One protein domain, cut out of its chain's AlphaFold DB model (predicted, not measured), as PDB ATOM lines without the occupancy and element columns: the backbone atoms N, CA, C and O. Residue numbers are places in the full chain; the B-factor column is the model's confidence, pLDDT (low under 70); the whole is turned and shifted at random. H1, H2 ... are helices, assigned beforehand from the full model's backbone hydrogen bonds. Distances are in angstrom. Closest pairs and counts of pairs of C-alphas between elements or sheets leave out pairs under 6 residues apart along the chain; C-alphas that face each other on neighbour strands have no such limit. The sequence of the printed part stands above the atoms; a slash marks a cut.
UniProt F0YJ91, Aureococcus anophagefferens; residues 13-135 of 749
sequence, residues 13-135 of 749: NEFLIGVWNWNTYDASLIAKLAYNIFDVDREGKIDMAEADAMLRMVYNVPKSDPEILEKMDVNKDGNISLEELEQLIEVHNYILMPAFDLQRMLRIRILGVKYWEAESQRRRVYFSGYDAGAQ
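What this domain is: This is residues 13 to 135 of the 749 residues of a protein of Aureococcus anophagefferens (UniProt F0YJ91). Two lobes of helices make up this domain: H2, H3, H4 and H5 form a loose four-helix lobe, and H1, H6 and H7 form a smaller one in which the end of H1, residues 23 to 24, meets H7 nearly at right angles and H6 meets H7 at a corner. H6 is the bridge, running from the end of H3 to the smaller lobe; residues 13 to 18 of H1 and residues 125 to 130 stick out. The printed part has 123 residues with seven named helices, H1 to H7 in order along the chain, and no named strand; the class is all helix. It is compact, with a radius of gyration of the C-alphas of 15.3 A and spans of 41 by 31 by 28 A.

Where its parts are: The longest helix is H7, residues 113 to 126, 19.8 A from C-alpha 113 at (-35.569, 13.456, 33.551) to C-alpha 126 at (-36.265, 29.368, 45.356). H6, residues 97 to 109, is 18.0 A long. H1, residues 13 to 24, begins with C-alpha 13 at (-47.812, 12.840, 51.840) and is 16.1 A long. H2, residues 27 to 38, and H3, residues 48 to 59, are each 16.6 A long. H5, residues 82 to 91, measures 14.3 A, and H4, residues 66 to 72, 9.9 A.

How they stand to each other: H7 touches H1, about perpendicular at 88 degrees, with the C-alphas of Thr 24 and Ser 120 closest at 4.6 A. H6 and H7 only just touch, with 3 pairs of C-alphas within 8 A, and only at the corner; Arg 107 and Val 113 have the closest C-alphas, 5.0 A apart. H1 touches H6 with residues 22 to 23 alone, the C-alphas of Asn 23 and Gln 103 being closest at 5.9 A. H6 and H3 only just touch, with 3 pairs within 8 A, and only at their ends; the closest C-alphas are those of Val 58 and Pro 98, 6.4 A apart. H3 touches H2 at a steep tilt of 62 degrees, opposite ways, with the C-alphas of Phe 38 and Glu 50 closest at 6.0 A. H2 touches H5 at a steep tilt of 49 degrees, opposite ways, with the C-alphas of Ala 31 and Glu 86 closest at 6.1 A. H4 only just touches H3 and H5, with 3 pairs within 8 A each; its closest C-alphas are Leu 69 to Ala 51, 7.2 A, and Met 72 to Leu 88, 6.6 A. Residues 46 to 47 pair with residues 79 to 80, antiparallel. H7 is apart from H2, H3, H4 and H5. Every O i to N i+4 pair is within hydrogen-bond range in H1, H2, H3, H5, H6 and H7, and 2 of 3 are in H4.

The domain as a whole: The two C-alphas farthest apart are those of Asp 77 and Leu 111, 44.0 A. The printed part has no cut and no long link. Its mean pLDDT is 76.3; under 70 are residues 13, 40, 42 to 44, 78 and 126 to 135.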
ATOM      1  N   ASN A  13     -48.403  11.526  52.062       65.62
ATOM      2  CA  ASN A  13     -47.812  12.840  51.840       65.62
ATOM      3  C   ASN A  13     -46.298  12.793  52.083       65.62
ATOM      4  O   ASN A  13     -45.547  13.258  51.233       65.62
ATOM      5  N   GLU A  14     -45.854  12.183  53.181       71.69
ATOM      6  CA  GLU A  14     -44.446  11.956  53.534       71.69
ATOM      7  C   GLU A  14     -43.705  11.174  52.451       71.69
ATOM      8  O   GLU A  14     -42.647  11.600  51.983       71.69
ATOM      9  N   PHE A  15     -44.301  10.084  51.956       73.50
ATOM     10  CA  PHE A  15     -43.771   9.353  50.806       73.50
ATOM     11  C   PHE A  15     -43.637  10.256  49.566       73.50
ATOM     12  O   PHE A  15     -42.615  10.219  48.876       73.50
ATOM     13  N   LEU A  16     -44.636  11.103  49.286       73.88
ATOM     14  CA  LEU A  16     -44.601  12.018  48.140       73.88
ATOM     15  C   LEU A  16     -43.540  13.121  48.303       73.88
ATOM     16  O   LEU A  16     -42.862  13.462  47.336       73.88
ATOM     17  N   ILE A  17     -43.380  13.653  49.519       73.94
ATOM     18  CA  ILE A  17     -42.378  14.662  49.897       73.94
ATOM     19  C   ILE A  17     -40.970  14.068  49.811       73.94
ATOM     20  O   ILE A  17     -40.081  14.702  49.249       73.94
ATOM     21  N   GLY A  18     -40.769  12.837  50.286       76.62
ATOM     22  CA  GLY A  18     -39.507  12.113  50.165       76.62
ATOM     23  C   GLY A  18     -39.109  11.879  48.711       76.62
ATOM     24  O   GLY A  18     -37.992  12.210  48.314       76.62
ATOM     25  N   VAL A  19     -40.047  11.407  47.881       80.94
ATOM     26  CA  VAL A  19     -39.833  11.262  46.432       80.94
ATOM     27  C   VAL A  19     -39.554  12.617  45.771       80.94
ATOM     28  O   VAL A  19     -38.668  12.699  44.920       80.94
ATOM     29  N   TRP A  20     -40.248  13.692  46.155       82.38
ATOM     30  CA  TRP A  20     -40.011  15.037  45.618       82.38
ATOM     31  C   TRP A  20     -38.625  15.582  45.988       82.38
ATOM     32  O   TRP A  20     -37.885  16.042  45.118       82.38
ATOM     33  N   ASN A  21     -38.244  15.503  47.263       81.38
ATOM     34  CA  ASN A  21     -36.945  15.956  47.753       81.38
ATOM     35  C   ASN A  21     -35.809  15.156  47.104       81.38
ATOM     36  O   ASN A  21     -34.957  15.747  46.440       81.38
ATOM     37  N   TRP A  22     -35.864  13.819  47.154       84.69
ATOM     38  CA  TRP A  22     -34.844  12.960  46.545       84.69
ATOM     39  C   TRP A  22     -34.657  13.227  45.046       84.69
ATOM     40  O   TRP A  22     -33.530  13.249  44.565       84.69
ATOM     41  N   ASN A  23     -35.732  13.491  44.291       85.56
ATOM     42  CA  ASN A  23     -35.629  13.805  42.861       85.56
ATOM     43  C   ASN A  23     -35.298  15.279  42.550       85.56
ATOM     44  O   ASN A  23     -34.975  15.569  41.396       85.56
ATOM     45  N   THR A  24     -35.328  16.198  43.524       84.62
ATOM     46  CA  THR A  24     -34.961  17.619  43.330       84.62
ATOM     47  C   THR A  24     -33.574  17.993  43.861       84.62
ATOM     48  O   THR A  24     -33.028  18.998  43.403       84.62
ATOM     49  N   TYR A  25     -32.966  17.192  44.740       84.81
ATOM     50  CA  TYR A  25     -31.588  17.391  45.203       84.81
ATOM     51  C   TYR A  25     -30.530  17.259  44.088       84.81
ATOM     52  O   TYR A  25     -30.729  16.589  43.065       84.81
ATOM     53  N   ASP A  26     -29.384  17.898  44.310       82.00
ATOM     54  CA  ASP A  26     -28.149  17.766  43.534       82.00
ATOM     55  C   ASP A  26     -27.058  17.039  44.350       82.00
ATOM     56  O   ASP A  26     -27.337  16.517  45.428       82.00
ATOM     57  N   ALA A  27     -25.832  16.942  43.820       78.00
ATOM     58  CA  ALA A  27     -24.761  16.156  44.438       78.00
ATOM     59  C   ALA A  27     -24.377  16.650  45.844       78.00
ATOM     60  O   ALA A  27     -24.255  15.830  46.750       78.00
ATOM     61  N   SER A  28     -24.282  17.969  46.042       79.25
ATOM     62  CA  SER A  28     -24.031  18.594  47.349       79.25
ATOM     63  C   SER A  28     -25.155  18.290  48.346       79.25
ATOM     64  O   SER A  28     -24.899  17.863  49.469       79.25
ATOM     65  N   LEU A  29     -26.420  18.414  47.935       78.88
ATOM     66  CA  LEU A  29     -27.543  18.109  48.827       78.88
ATOM     67  C   LEU A  29     -27.695  16.607  49.121       78.88
ATOM     68  O   LEU A  29     -28.175  16.252  50.194       78.88
ATOM     69  N   ILE A  30     -27.242  15.723  48.226       81.00
ATOM     70  CA  ILE A  30     -27.140  14.279  48.494       81.00
ATOM     71  C   ILE A  30     -25.968  13.969  49.438       81.00
ATOM     72  O   ILE A  30     -26.144  13.153  50.339       81.00
ATOM     73  N   ALA A  31     -24.821  14.640  49.294       78.44
ATOM     74  CA  ALA A  31     -23.691  14.530  50.220       78.44
ATOM     75  C   ALA A  31     -24.090  14.967  51.638       78.44
ATOM     76  O   ALA A  31     -23.951  14.194  52.581       78.44
ATOM     77  N   LYS A  32     -24.700  16.152  51.769       79.69
ATOM     78  CA  LYS A  32     -25.263  16.686  53.022       79.69
ATOM     79  C   LYS A  32     -26.333  15.773  53.632       79.69
ATOM     80  O   LYS A  32     -26.391  15.623  54.848       79.69
ATOM     81  N   LEU A  33     -27.171  15.139  52.808       78.12
ATOM     82  CA  LEU A  33     -28.165  14.174  53.285       78.12
ATOM     83  C   LEU A  33     -27.523  12.869  53.773       78.12
ATOM     84  O   LEU A  33     -27.954  12.353  54.797       78.12
ATOM     85  N   ALA A  34     -26.511  12.346  53.076       77.25
ATOM     86  CA  ALA A  34     -25.748  11.192  53.546       77.25
ATOM     87  C   ALA A  34     -25.037  11.515  54.869       77.25
ATOM     88  O   ALA A  34     -25.149  10.744  55.816       77.25
ATOM     89  N   TYR A  35     -24.408  12.692  54.962       78.31
ATOM     90  CA  TYR A  35     -23.740  13.171  56.172       78.31
ATOM     91  C   TYR A  35     -24.675  13.137  57.385       78.31
ATOM     92  O   TYR A  35     -24.441  12.402  58.336       78.31
ATOM     93  N   ASN A  36     -25.825  13.806  57.278       75.06
ATOM     94  CA  ASN A  36     -26.837  13.890  58.337       75.06
ATOM     95  C   ASN A  36     -27.591  12.568  58.624       75.06
ATOM     96  O   ASN A  36     -28.490  12.553  59.467       75.06
ATOM     97  N   ILE A  37     -27.308  11.487  57.886       76.81
ATOM     98  CA  ILE A  37     -27.837  10.133  58.129       76.81
ATOM     99  C   ILE A  37     -26.811   9.258  58.865       76.81
ATOM    100  O   ILE A  37     -27.222   8.338  59.572       76.81
ATOM    101  N   PHE A  38     -25.513   9.527  58.690       74.56
ATOM    102  CA  PHE A  38     -24.424   8.711  59.230       74.56
ATOM    103  C   PHE A  38     -23.612   9.375  60.347       74.56
ATOM    104  O   PHE A  38     -22.960   8.631  61.057       74.56
ATOM    105  N   ASP A  39     -23.701  10.695  60.543       76.94
ATOM    106  CA  ASP A  39     -23.375  11.378  61.810       76.94
ATOM    107  C   ASP A  39     -24.497  11.054  62.817       76.94
ATOM    108  O   ASP A  39     -25.513  11.757  62.907       76.94
ATOM    109  N   VAL A  40     -24.385   9.898  63.483       66.81
ATOM    110  CA  VAL A  40     -25.446   9.346  64.346       66.81
ATOM    111  C   VAL A  40     -25.521  10.116  65.660       66.81
ATOM    112  O   VAL A  40     -26.621  10.433  66.130       66.81
ATOM    113  N   ASP A  41     -24.358  10.450  66.218       70.50
ATOM    114  CA  ASP A  41     -24.223  11.129  67.508       70.50
ATOM    115  C   ASP A  41     -24.359  12.665  67.400       70.50
ATOM    116  O   ASP A  41     -24.568  13.342  68.410       70.50
ATOM    117  N   ARG A  42     -24.386  13.210  66.172       65.69
ATOM    118  CA  ARG A  42     -24.551  14.640  65.837       65.69
ATOM    119  C   ARG A  42     -23.414  15.523  66.335       65.69
ATOM    120  O   ARG A  42     -23.635  16.689  66.681       65.69
ATOM    121  N   GLU A  43     -22.198  14.987  66.355       68.06
ATOM    122  CA  GLU A  43     -21.000  15.753  66.713       68.06
ATOM    123  C   GLU A  43     -20.522  16.654  65.557       68.06
ATOM    124  O   GLU A  43     -19.635  17.490  65.743       68.06
ATOM    125  N   GLY A  44     -21.138  16.549  64.372       68.56
ATOM    126  CA  GLY A  44     -20.783  17.344  63.199       68.56
ATOM    127  C   GLY A  44     -19.531  16.831  62.489       68.56
ATOM    128  O   GLY A  44     -18.920  17.582  61.727       68.56
ATOM    129  N   LYS A  45     -19.162  15.570  62.727       77.75
ATOM    130  CA  LYS A  45     -18.052  14.808  62.138       77.75
ATOM    131  C   LYS A  45     -18.517  13.363  61.947       77.75
ATOM    132  O   LYS A  45     -19.284  12.884  62.767       77.75
ATOM    133  N   ILE A  46     -18.023  12.682  60.914       79.06
ATOM    134  CA  ILE A  46     -18.218  11.233  60.732       79.06
ATOM    135  C   ILE A  46     -16.954  10.495  61.178       79.06
ATOM    136  O   ILE A  46     -15.859  10.834  60.717       79.06
ATOM    137  N   ASP A  47     -17.092   9.481  62.029       80.50
ATOM    138  CA  ASP A  47     -15.973   8.636  62.467       80.50
ATOM    139  C   ASP A  47     -15.654   7.493  61.467       80.50
ATOM    140  O   ASP A  47     -16.389   7.210  60.515       80.50
ATOM    141  N   MET A  48     -14.516   6.813  61.645       76.31
ATOM    142  CA  MET A  48     -14.085   5.730  60.742       76.31
ATOM    143  C   MET A  48     -14.988   4.479  60.768       76.31
ATOM    144  O   MET A  48     -14.970   3.697  59.812       76.31
ATOM    145  N   ALA A  49     -15.774   4.262  61.826       78.81
ATOM    146  CA  ALA A  49     -16.747   3.175  61.927       78.81
ATOM    147  C   ALA A  49     -18.105   3.557  61.307       78.81
ATOM    148  O   ALA A  49     -18.722   2.724  60.640       78.81
ATOM    149  N   GLU A  50     -18.540   4.810  61.443       80.94
ATOM    150  CA  GLU A  50     -19.682   5.391  60.730       80.94
ATOM    151  C   GLU A  50     -19.425   5.435  59.214       80.94
ATOM    152  O   GLU A  50     -20.296   5.058  58.427       80.94
ATOM    153  N   ALA A  51     -18.208   5.783  58.780       77.56
ATOM    154  CA  ALA A  51     -17.798   5.738  57.374       77.56
ATOM    155  C   ALA A  51     -17.828   4.308  56.795       77.56
ATOM    156  O   ALA A  51     -18.325   4.074  55.688       77.56
ATOM    157  N   ASP A  52     -17.349   3.323  57.560       80.38
ATOM    158  CA  ASP A  52     -17.435   1.902  57.216       80.38
ATOM    159  C   ASP A  52     -18.897   1.414  57.165       80.38
ATOM    160  O   ASP A  52     -19.286   0.720  56.220       80.38
ATOM    161  N   ALA A  53     -19.739   1.831  58.117       80.50
ATOM    162  CA  ALA A  53     -21.174   1.553  58.114       80.50
ATOM    163  C   ALA A  53     -21.885   2.182  56.901       80.50
ATOM    164  O   ALA A  53     -22.689   1.507  56.251       80.50
ATOM    165  N   MET A  54     -21.536   3.422  56.535       81.00
ATOM    166  CA  MET A  54     -22.034   4.108  55.341       81.00
ATOM    167  C   MET A  54     -21.710   3.321  54.074       81.00
ATOM    168  O   MET A  54     -22.625   2.984  53.320       81.00
ATOM    169  N   LEU A  55     -20.440   2.976  53.844       79.94
ATOM    170  CA  LEU A  55     -20.037   2.220  52.654       79.94
ATOM    171  C   LEU A  55     -20.738   0.854  52.590       79.94
ATOM    172  O   LEU A  55     -21.259   0.477  51.537       79.94
ATOM    173  N   ARG A  56     -20.833   0.138  53.720       82.25
ATOM    174  CA  ARG A  56     -21.562  -1.139  53.803       82.25
ATOM    175  C   ARG A  56     -23.047  -0.993  53.481       82.25
ATOM    176  O   ARG A  56     -23.581  -1.843  52.772       82.25
ATOM    177  N   MET A  57     -23.709   0.062  53.960       80.25
ATOM    178  CA  MET A  57     -25.139   0.290  53.727       80.25
ATOM    179  C   MET A  57     -25.431   0.763  52.296       80.25
ATOM    180  O   MET A  57     -26.359   0.258  51.669       80.25
ATOM    181  N   VAL A  58     -24.625   1.685  51.758       82.00
ATOM    182  CA  VAL A  58     -24.790   2.248  50.405       82.00
ATOM    183  C   VAL A  58     -24.566   1.190  49.321       82.00
ATOM    184  O   VAL A  58     -25.340   1.124  48.366       82.00
ATOM    185  N   TYR A  59     -23.556   0.328  49.477       81.06
ATOM    186  CA  TYR A  59     -23.268  -0.758  48.530       81.06
ATOM    187  C   TYR A  59     -23.935  -2.100  48.879       81.06
ATOM    188  O   TYR A  59     -23.897  -3.021  48.062       81.06
ATOM    189  N   ASN A  60     -24.557  -2.227  50.058       79.62
ATOM    190  CA  ASN A  60     -25.115  -3.477  50.590       79.62
ATOM    191  C   ASN A  60     -24.077  -4.628  50.621       79.62
ATOM    192  O   ASN A  60     -24.317  -5.732  50.122       79.62
ATOM    193  N   VAL A  61     -22.902  -4.351  51.198       78.38
ATOM    194  CA  VAL A  61     -21.750  -5.270  51.283       78.38
ATOM    195  C   VAL A  61     -21.388  -5.609  52.738       78.38
ATOM    196  O   VAL A  61     -21.516  -4.760  53.618       78.38
ATOM    197  N   PRO A  62     -20.908  -6.836  53.036       71.50
ATOM    198  CA  PRO A  62     -20.605  -7.262  54.410       71.50
ATOM    199  C   PRO A  62     -19.310  -6.661  54.989       71.50
ATOM    200  O   PRO A  62     -19.079  -6.761  56.193       71.50
ATOM    201  N   LYS A  63     -18.462  -6.068  54.142       75.69
ATOM    202  CA  LYS A  63     -17.265  -5.289  54.489       75.69
ATOM    203  C   LYS A  63     -17.104  -4.173  53.458       75.69
ATOM    204  O   LYS A  63     -17.426  -4.399  52.294       75.69
ATOM    205  N   SER A  64     -16.607  -3.018  53.884       73.56
ATOM    206  CA  SER A  64     -16.145  -1.948  52.999       73.56
ATOM    207  C   SER A  64     -14.773  -2.279  52.392       73.56
ATOM    208  O   SER A  64     -14.047  -3.138  52.904       73.56
ATOM    209  N   ASP A  65     -14.409  -1.587  51.310       75.69
ATOM    210  CA  ASP A  65     -13.043  -1.612  50.783       75.69
ATOM    211  C   ASP A  65     -12.166  -0.610  51.564       75.69
ATOM    212  O   ASP A  65     -12.453   0.593  51.544       75.69
ATOM    213  N   PRO A  66     -11.072  -1.049  52.221       72.69
ATOM    214  CA  PRO A  66     -10.228  -0.162  53.030       72.69
ATOM    215  C   PRO A  66      -9.518   0.900  52.179       72.69
ATOM    216  O   PRO A  66      -9.256   2.003  52.646       72.69
ATOM    217  N   GLU A  67      -9.285   0.595  50.900       72.00
ATOM    218  CA  GLU A  67      -8.786   1.538  49.902       72.00
ATOM    219  C   GLU A  67      -9.739   2.704  49.613       72.00
ATOM    220  O   GLU A  67      -9.295   3.699  49.044       72.00
ATOM    221  N   ILE A  68     -11.034   2.589  49.925       73.50
ATOM    222  CA  ILE A  68     -11.975   3.708  49.815       73.50
ATOM    223  C   ILE A  68     -11.909   4.528  51.104       73.50
ATOM    224  O   ILE A  68     -11.719   5.735  51.014       73.50
ATOM    225  N   LEU A  69     -11.954   3.876  52.275       72.44
ATOM    226  CA  LEU A  69     -11.839   4.524  53.589       72.44
ATOM    227  C   LEU A  69     -10.574   5.389  53.722       72.44
ATOM    228  O   LEU A  69     -10.684   6.563  54.061       72.44
ATOM    229  N   GLU A  70      -9.389   4.870  53.369       71.69
ATOM    230  CA  GLU A  70      -8.134   5.649  53.427       71.69
ATOM    231  C   GLU A  70      -8.139   6.868  52.482       71.69
ATOM    232  O   GLU A  70      -7.401   7.828  52.697       71.69
ATOM    233  N   LYS A  71      -8.982   6.861  51.441       73.44
ATOM    234  CA  LYS A  71      -9.146   7.991  50.516       73.44
ATOM    235  C   LYS A  71     -10.228   8.982  50.962       73.44
ATOM    236  O   LYS A  71     -10.297  10.049  50.362       73.44
ATOM    237  N   MET A  72     -11.055   8.658  51.965       70.81
ATOM    238  CA  MET A  72     -12.085   9.577  52.472       70.81
ATOM    239  C   MET A  72     -11.510  10.639  53.416       70.81
ATOM    240  O   MET A  72     -11.936  11.789  53.375       70.81
ATOM    241  N   ASP A  73     -10.536  10.251  54.240       74.31
ATOM    242  CA  ASP A  73      -9.838  11.137  55.174       74.31
ATOM    243  C   ASP A  73      -8.660  11.836  54.473       74.31
ATOM    244  O   ASP A  73      -7.549  11.306  54.347       74.31
ATOM    245  N   VAL A  74      -8.938  13.034  53.952       70.00
ATOM    246  CA  VAL A  74      -7.986  13.840  53.172       70.00
ATOM    247  C   VAL A  74      -6.983  14.573  54.074       70.00
ATOM    248  O   VAL A  74      -5.832  14.760  53.668       70.00
ATOM    249  N   ASN A  75      -7.386  14.978  55.285       73.06
ATOM    250  CA  ASN A  75      -6.540  15.741  56.212       73.06
ATOM    251  C   ASN A  75      -5.717  14.856  57.180       73.06
ATOM    252  O   ASN A  75      -4.685  15.305  57.685       73.06
ATOM    253  N   LYS A  76      -6.121  13.591  57.354       71.12
ATOM    254  CA  LYS A  76      -5.565  12.567  58.253       71.12
ATOM    255  C   LYS A  76      -5.754  12.840  59.754       71.12
ATOM    256  O   LYS A  76      -4.901  12.456  60.557       71.12
ATOM    257  N   ASP A  77      -6.872  13.466  60.135       75.75
ATOM    258  CA  ASP A  77      -7.313  13.688  61.526       75.75
ATOM    259  C   ASP A  77      -8.127  12.516  62.112       75.75
ATOM    260  O   ASP A  77      -8.368  12.487  63.321       75.75
ATOM    261  N   GLY A  78      -8.483  11.519  61.290       68.88
ATOM    262  CA  GLY A  78      -9.219  10.319  61.695       68.88
ATOM    263  C   GLY A  78     -10.744  10.452  61.650       68.88
ATOM    264  O   GLY A  78     -11.436   9.495  61.995       68.88
ATOM    265  N   ASN A  79     -11.266  11.603  61.222       79.25
ATOM    266  CA  ASN A  79     -12.687  11.872  61.013       79.25
ATOM    267  C   ASN A  79     -12.897  12.420  59.592       79.25
ATOM    268  O   ASN A  79     -11.954  12.852  58.936       79.25
ATOM    269  N   ILE A  80     -14.143  12.454  59.124       78.44
ATOM    270  CA  ILE A  80     -14.509  13.043  57.830       78.44
ATOM    271  C   ILE A  80     -15.437  14.231  58.090       78.44
ATOM    272  O   ILE A  80     -16.518  14.061  58.661       78.44
ATOM    273  N   SER A  81     -15.023  15.433  57.679       80.19
ATOM    274  CA  SER A  81     -15.884  16.624  57.695       80.19
ATOM    275  C   SER A  81     -16.825  16.676  56.488       80.19
ATOM    276  O   SER A  81     -16.646  15.972  55.488       80.19
ATOM    277  N   LEU A  82     -17.837  17.543  56.558       75.88
ATOM    278  CA  LEU A  82     -18.787  17.735  55.466       75.88
ATOM    279  C   LEU A  82     -18.093  18.269  54.207       75.88
ATOM    280  O   LEU A  82     -18.334  17.773  53.108       75.88
ATOM    281  N   GLU A  83     -17.201  19.243  54.368       76.81
ATOM    282  CA  GLU A  83     -16.420  19.850  53.292       76.81
ATOM    283  C   GLU A  83     -15.492  18.838  52.606       76.81
ATOM    284  O   GLU A  83     -15.262  18.932  51.397       76.81
ATOM    285  N   GLU A  84     -14.972  17.860  53.349       77.31
ATOM    286  CA  GLU A  84     -14.175  16.758  52.801       77.31
ATOM    287  C   GLU A  84     -15.049  15.745  52.075       77.31
ATOM    288  O   GLU A  84     -14.706  15.364  50.959       77.31
ATOM    289  N   LEU A  85     -16.209  15.374  52.630       76.56
ATOM    290  CA  LEU A  85     -17.157  14.493  51.947       76.56
ATOM    291  C   LEU A  85     -17.662  15.113  50.628       76.56
ATOM    292  O   LEU A  85     -17.793  14.399  49.634       76.56
ATOM    293  N   GLU A  86     -17.897  16.429  50.577       78.81
ATOM    294  CA  GLU A  86     -18.271  17.125  49.337       78.81
ATOM    295  C   GLU A  86     -17.135  17.121  48.300       78.81
ATOM    296  O   GLU A  86     -17.355  16.676  47.171       78.81
ATOM    297  N   GLN A  87     -15.915  17.526  48.676       78.38
ATOM    298  CA  GLN A  87     -14.740  17.482  47.786       78.38
ATOM    299  C   GLN A  87     -14.458  16.060  47.276       78.38
ATOM    300  O   GLN A  87     -14.193  15.842  46.091       78.38
ATOM    301  N   LEU A  88     -14.564  15.077  48.167       75.94
ATOM    302  CA  LEU A  88     -14.400  13.667  47.862       75.94
ATOM    303  C   LEU A  88     -15.455  13.181  46.866       75.94
ATOM    304  O   LEU A  88     -15.113  12.450  45.945       75.94
ATOM    305  N   ILE A  89     -16.720  13.583  46.991       76.69
ATOM    306  CA  ILE A  89     -17.771  13.186  46.043       76.69
ATOM    307  C   ILE A  89     -17.569  13.847  44.673       76.69
ATOM    308  O   ILE A  89     -17.791  13.187  43.655       76.69
ATOM    309  N   GLU A  90     -17.083  15.092  44.607       76.25
ATOM    310  CA  GLU A  90     -16.730  15.728  43.328       76.25
ATOM    311  C   GLU A  90     -15.593  14.979  42.604       76.25
ATOM    312  O   GLU A  90     -15.704  14.690  41.409       76.25
ATOM    313  N   VAL A  91     -14.538  14.585  43.327       76.62
ATOM    314  CA  VAL A  91     -13.370  13.872  42.770       76.62
ATOM    315  C   VAL A  91     -13.633  12.367  42.564       76.62
ATOM    316  O   VAL A  91     -13.111  11.753  41.629       76.62
ATOM    317  N   HIS A  92     -14.458  11.752  43.411       71.50
ATOM    318  CA  HIS A  92     -14.700  10.308  43.523       71.50
ATOM    319  C   HIS A  92     -16.204   9.981  43.610       71.50
ATOM    320  O   HIS A  92     -16.673   9.248  44.481       71.50
ATOM    321  N   ASN A  93     -16.951  10.443  42.599       70.69
ATOM    322  CA  ASN A  93     -18.387  10.200  42.370       70.69
ATOM    323  C   ASN A  93     -18.861   8.730  42.512       70.69
ATOM    324  O   ASN A  93     -20.065   8.485  42.588       70.69
ATOM    325  N   TYR A  94     -17.960   7.739  42.526       77.31
ATOM    326  CA  TYR A  94     -18.330   6.340  42.743       77.31
ATOM    327  C   TYR A  94     -18.917   6.087  44.139       77.31
ATOM    328  O   TYR A  94     -19.850   5.296  44.237       77.31
ATOM    329  N   ILE A  95     -18.450   6.786  45.183       77.94
ATOM    330  CA  ILE A  95     -18.763   6.492  46.597       77.94
ATOM    331  C   ILE A  95     -20.272   6.499  46.899       77.94
ATOM    332  O   ILE A  95     -20.752   5.631  47.625       77.94
ATOM    333  N   LEU A  96     -21.039   7.417  46.296       81.75
ATOM    334  CA  LEU A  96     -22.507   7.465  46.402       81.75
ATOM    335  C   LEU A  96     -23.229   7.047  45.103       81.75
ATOM    336  O   LEU A  96     -24.417   7.335  44.933       81.75
ATOM    337  N   MET A  97     -22.562   6.331  44.189       81.94
ATOM    338  CA  MET A  97     -23.156   5.885  42.916       81.94
ATOM    339  C   MET A  97     -24.503   5.155  43.085       81.94
ATOM    340  O   MET A  97     -25.425   5.493  42.343       81.94
ATOM    341  N   PRO A  98     -24.711   4.250  44.070       85.31
ATOM    342  CA  PRO A  98     -26.018   3.613  44.272       85.31
ATOM    343  C   PRO A  98     -27.154   4.608  44.578       85.31
ATOM    344  O   PRO A  98     -28.290   4.404  44.143       85.31
ATOM    345  N   ALA A  99     -26.857   5.718  45.263       82.44
ATOM    346  CA  ALA A  99     -27.820   6.786  45.531       82.44
ATOM    347  C   ALA A  99     -28.115   7.619  44.269       82.44
ATOM    348  O   ALA A  99     -29.280   7.923  43.984       82.44
ATOM    349  N   PHE A 100     -27.088   7.930  43.473       85.12
ATOM    350  CA  PHE A 100     -27.247   8.630  42.196       85.12
ATOM    351  C   PHE A 100     -28.001   7.788  41.156       85.12
ATOM    352  O   PHE A 100     -28.891   8.310  40.482       85.12
ATOM    353  N   ASP A 101     -27.740   6.481  41.063       86.31
ATOM    354  CA  ASP A 101     -28.491   5.568  40.197       86.31
ATOM    355  C   ASP A 101     -29.943   5.396  40.663       86.31
ATOM    356  O   ASP A 101     -30.855   5.394  39.830       86.31
ATOM    357  N   LEU A 102     -30.206   5.349  41.976       84.06
ATOM    358  CA  LEU A 102     -31.572   5.379  42.512       84.06
ATOM    359  C   LEU A 102     -32.299   6.675  42.116       84.06
ATOM    360  O   LEU A 102     -33.425   6.615  41.611       84.06
ATOM    361  N   GLN A 103     -31.658   7.840  42.280       87.88
ATOM    362  CA  GLN A 103     -32.213   9.121  41.830       87.88
ATOM    363  C   GLN A 103     -32.486   9.107  40.318       87.88
ATOM    364  O   GLN A 103     -33.576   9.470  39.878       87.88
ATOM    365  N   ARG A 104     -31.534   8.635  39.508       86.00
ATOM    366  CA  ARG A 104     -31.655   8.547  38.047       86.00
ATOM    367  C   ARG A 104     -32.816   7.647  37.625       86.00
ATOM    368  O   ARG A 104     -33.607   8.026  36.764       86.00
ATOM    369  N   MET A 105     -32.962   6.485  38.260       86.38
ATOM    370  CA  MET A 105     -34.044   5.534  38.001       86.38
ATOM    371  C   MET A 105     -35.420   6.084  38.388       86.38
ATOM    372  O   MET A 105     -36.390   5.860  37.657       86.38
ATOM    373  N   LEU A 106     -35.515   6.840  39.486       85.56
ATOM    374  CA  LEU A 106     -36.739   7.540  39.874       85.56
ATOM    375  C   LEU A 106     -37.068   8.677  38.891       85.56
ATOM    376  O   LEU A 106     -38.176   8.689  38.354       85.56
ATOM    377  N   ARG A 107     -36.101   9.542  38.546       88.69
ATOM    378  CA  ARG A 107     -36.263  10.618  37.547       88.69
ATOM    379  C   ARG A 107     -36.670  10.103  36.162       88.69
ATOM    380  O   ARG A 107     -37.392  10.791  35.446       88.69
ATOM    381  N   ILE A 108     -36.226   8.907  35.762       85.25
ATOM    382  CA  ILE A 108     -36.633   8.266  34.499       85.25
ATOM    383  C   ILE A 108     -38.069   7.726  34.579       85.25
ATOM    384  O   ILE A 108     -38.841   7.913  33.640       85.25
ATOM    385  N   ARG A 109     -38.436   7.043  35.673       81.75
ATOM    386  CA  ARG A 109     -39.735   6.352  35.807       81.75
ATOM    387  C   ARG A 109     -40.892   7.267  36.211       81.75
ATOM    388  O   ARG A 109     -42.040   6.953  35.907       81.75
ATOM    389  N   ILE A 110     -40.607   8.369  36.897       80.62
ATOM    390  CA  ILE A 110     -41.588   9.326  37.413       80.62
ATOM    391  C   ILE A 110     -41.393  10.640  36.656       80.62
ATOM    392  O   ILE A 110     -40.340  11.246  36.784       80.62
ATOM    393  N   LEU A 111     -42.390  11.088  35.884       79.81
ATOM    394  CA  LEU A 111     -42.444  12.375  35.147       79.81
ATOM    395  C   LEU A 111     -41.338  12.665  34.098       79.81
ATOM    396  O   LEU A 111     -41.569  13.479  33.206       79.81
ATOM    397  N   GLY A 112     -40.200  11.968  34.124       81.94
ATOM    398  CA  GLY A 112     -39.124  12.061  33.139       81.94
ATOM    399  C   GLY A 112     -38.024  13.061  33.513       81.94
ATOM    400  O   GLY A 112     -38.265  14.094  34.134       81.94
ATOM    401  N   VAL A 113     -36.791  12.767  33.088       84.12
ATOM    402  CA  VAL A 113     -35.569  13.456  33.551       84.12
ATOM    403  C   VAL A 113     -35.635  14.979  33.365       84.12
ATOM    404  O   VAL A 113     -35.395  15.711  34.320       84.12
ATOM    405  N   LYS A 114     -36.082  15.454  32.193       81.62
ATOM    406  CA  LYS A 114     -36.205  16.892  31.874       81.62
ATOM    407  C   LYS A 114     -37.135  17.673  32.808       81.62
ATOM    408  O   LYS A 114     -36.955  18.876  32.974       81.62
ATOM    409  N   TYR A 115     -38.142  17.017  33.391       84.75
ATOM    410  CA  TYR A 115     -39.023  17.650  34.373       84.75
ATOM    411  C   TYR A 115     -38.257  17.918  35.674       84.75
ATOM    412  O   TYR A 115     -38.258  19.039  36.175       84.75
ATOM    413  N   TRP A 116     -37.535  16.913  36.172       85.38
ATOM    414  CA  TRP A 116     -36.764  17.024  37.408       85.38
ATOM    415  C   TRP A 116     -35.517  17.896  37.275       85.38
ATOM    416  O   TRP A 116     -35.195  18.601  38.219       85.38
ATOM    417  N   GLU A 117     -34.858  17.932  36.115       84.38
ATOM    418  CA  GLU A 117     -33.776  18.891  35.839       84.38
ATOM    419  C   GLU A 117     -34.273  20.341  35.980       84.38
ATOM    420  O   GLU A 117     -33.648  21.154  36.666       84.38
ATOM    421  N   ALA A 118     -35.439  20.655  35.403       80.50
ATOM    422  CA  ALA A 118     -36.065  21.968  35.537       80.50
ATOM    423  C   ALA A 118     -36.526  22.259  36.979       80.50
ATOM    424  O   ALA A 118     -36.443  23.402  37.431       80.50
ATOM    425  N   GLU A 119     -36.985  21.249  37.723       81.44
ATOM    426  CA  GLU A 119     -37.419  21.421  39.113       81.44
ATOM    427  C   GLU A 119     -36.242  21.531  40.102       81.44
ATOM    428  O   GLU A 119     -36.312  22.326  41.033       81.44
ATOM    429  N   SER A 120     -35.112  20.861  39.855       83.44
ATOM    430  CA  SER A 120     -33.840  21.092  40.561       83.44
ATOM    431  C   SER A 120     -33.284  22.496  40.299       83.44
ATOM    432  O   SER A 120     -32.826  23.162  41.227       83.44
ATOM    433  N   GLN A 121     -33.376  23.002  39.062       80.25
ATOM    434  CA  GLN A 121     -33.027  24.398  38.760       80.25
ATOM    435  C   GLN A 121     -33.949  25.384  39.496       80.25
ATOM    436  O   GLN A 121     -33.467  26.350  40.088       80.25
ATOM    437  N   ARG A 122     -35.263  25.118  39.539       76.19
ATOM    438  CA  ARG A 122     -36.211  25.892  40.362       76.19
ATOM    439  C   ARG A 122     -35.869  25.806  41.847       76.19
ATOM    440  O   ARG A 122     -35.942  26.834  42.518       76.19
ATOM    441  N   ARG A 123     -35.458  24.637  42.358       75.81
ATOM    442  CA  ARG A 123     -35.029  24.475  43.752       75.81
ATOM    443  C   ARG A 123     -33.859  25.405  44.069       75.81
ATOM    444  O   ARG A 123     -33.983  26.233  44.964       75.81
ATOM    445  N   ARG A 124     -32.790  25.372  43.266       72.94
ATOM    446  CA  ARG A 124     -31.622  26.263  43.426       72.94
ATOM    447  C   ARG A 124     -31.979  27.758  43.439       72.94
ATOM    448  O   ARG A 124     -31.323  28.518  44.139       72.94
ATOM    449  N   VAL A 125     -33.014  28.187  42.711       73.62
ATOM    450  CA  VAL A 125     -33.466  29.596  42.701       73.62
ATOM    451  C   VAL A 125     -34.357  29.946  43.899       73.62
ATOM    452  O   VAL A 125     -34.214  31.030  44.457       73.62
ATOM    453  N   TYR A 126     -35.282  29.068  44.301       64.12
ATOM    454  CA  TYR A 126     -36.265  29.368  45.356       64.12
ATOM    455  C   TYR A 126     -35.823  28.980  46.779       64.12
ATOM    456  O   TYR A 126     -36.413  29.475  47.734       64.12
ATOM    457  N   PHE A 127     -34.818  28.112  46.933       62.25
ATOM    458  CA  PHE A 127     -34.406  27.529  48.222       62.25
ATOM    459  C   PHE A 127     -32.954  27.849  48.611       62.25
ATOM    460  O   PHE A 127     -32.487  27.377  49.642       62.25
ATOM    461  N   SER A 128     -32.252  28.691  47.847       61.31
ATOM    462  CA  SER A 128     -30.849  29.077  48.084       61.31
ATOM    463  C   SER A 128     -30.557  29.621  49.489       61.31
ATOM    464  O   SER A 128     -29.489  29.361  50.027       61.31
ATOM    465  N   GLY A 129     -31.502  30.345  50.099       57.28
ATOM    466  CA  GLY A 129     -31.390  30.842  51.479       57.28
ATOM    467  C   GLY A 129     -31.864  29.867  52.566       57.28
ATOM    468  O   GLY A 129     -31.845  30.225  53.739       57.28
ATOM    469  N   TYR A 130     -32.326  28.669  52.194       56.59
ATOM    470  CA  TYR A 130     -32.902  27.673  53.104       56.59
ATOM    471  C   TYR A 130     -32.108  26.368  53.128       56.59
ATOM    472  O   TYR A 130     -31.798  25.876  54.204       56.59
ATOM    473  N   ASP A 131     -31.698  25.863  51.963       55.41
ATOM    474  CA  ASP A 131     -30.809  24.700  51.835       55.41
ATOM    475  C   ASP A 131     -29.346  25.025  52.269       55.41
ATOM    476  O   ASP A 131     -28.444  24.208  52.097       55.41
ATOM    477  N   ALA A 132     -29.113  26.219  52.837       54.38
ATOM    478  CA  ALA A 132     -27.838  26.728  53.355       54.38
ATOM    479  C   ALA A 132     -27.847  27.021  54.876       54.38
ATOM    480  O   ALA A 132     -26.879  27.570  55.399       54.38
ATOM    481  N   GLY A 133     -28.932  26.699  55.592       52.16
ATOM    482  CA  GLY A 133     -29.047  26.901  57.040       52.16
ATOM    483  C   GLY A 133     -29.541  25.648  57.760       52.16
ATOM    484  O   GLY A 133     -30.247  24.832  57.179       52.16
ATOM    485  N   ALA A 134     -29.214  25.510  59.047       45.16
ATOM    486  CA  ALA A 134     -29.542  24.336  59.869       45.16
ATOM    487  C   ALA A 134     -31.036  24.215  60.275       45.16
ATOM    488  O   ALA A 134     -31.353  23.613  61.299       45.16
ATOM    489  N   GLN A 135     -31.964  24.799  59.508       47.03
ATOM    490  CA  GLN A 135     -33.404  24.582  59.687       47.03
ATOM    491  C   GLN A 135     -33.880  23.423  58.812       47.03
ATOM    492  O   GLN A 135     -33.452  23.270  57.668       47.03
TER     493      GLN A 135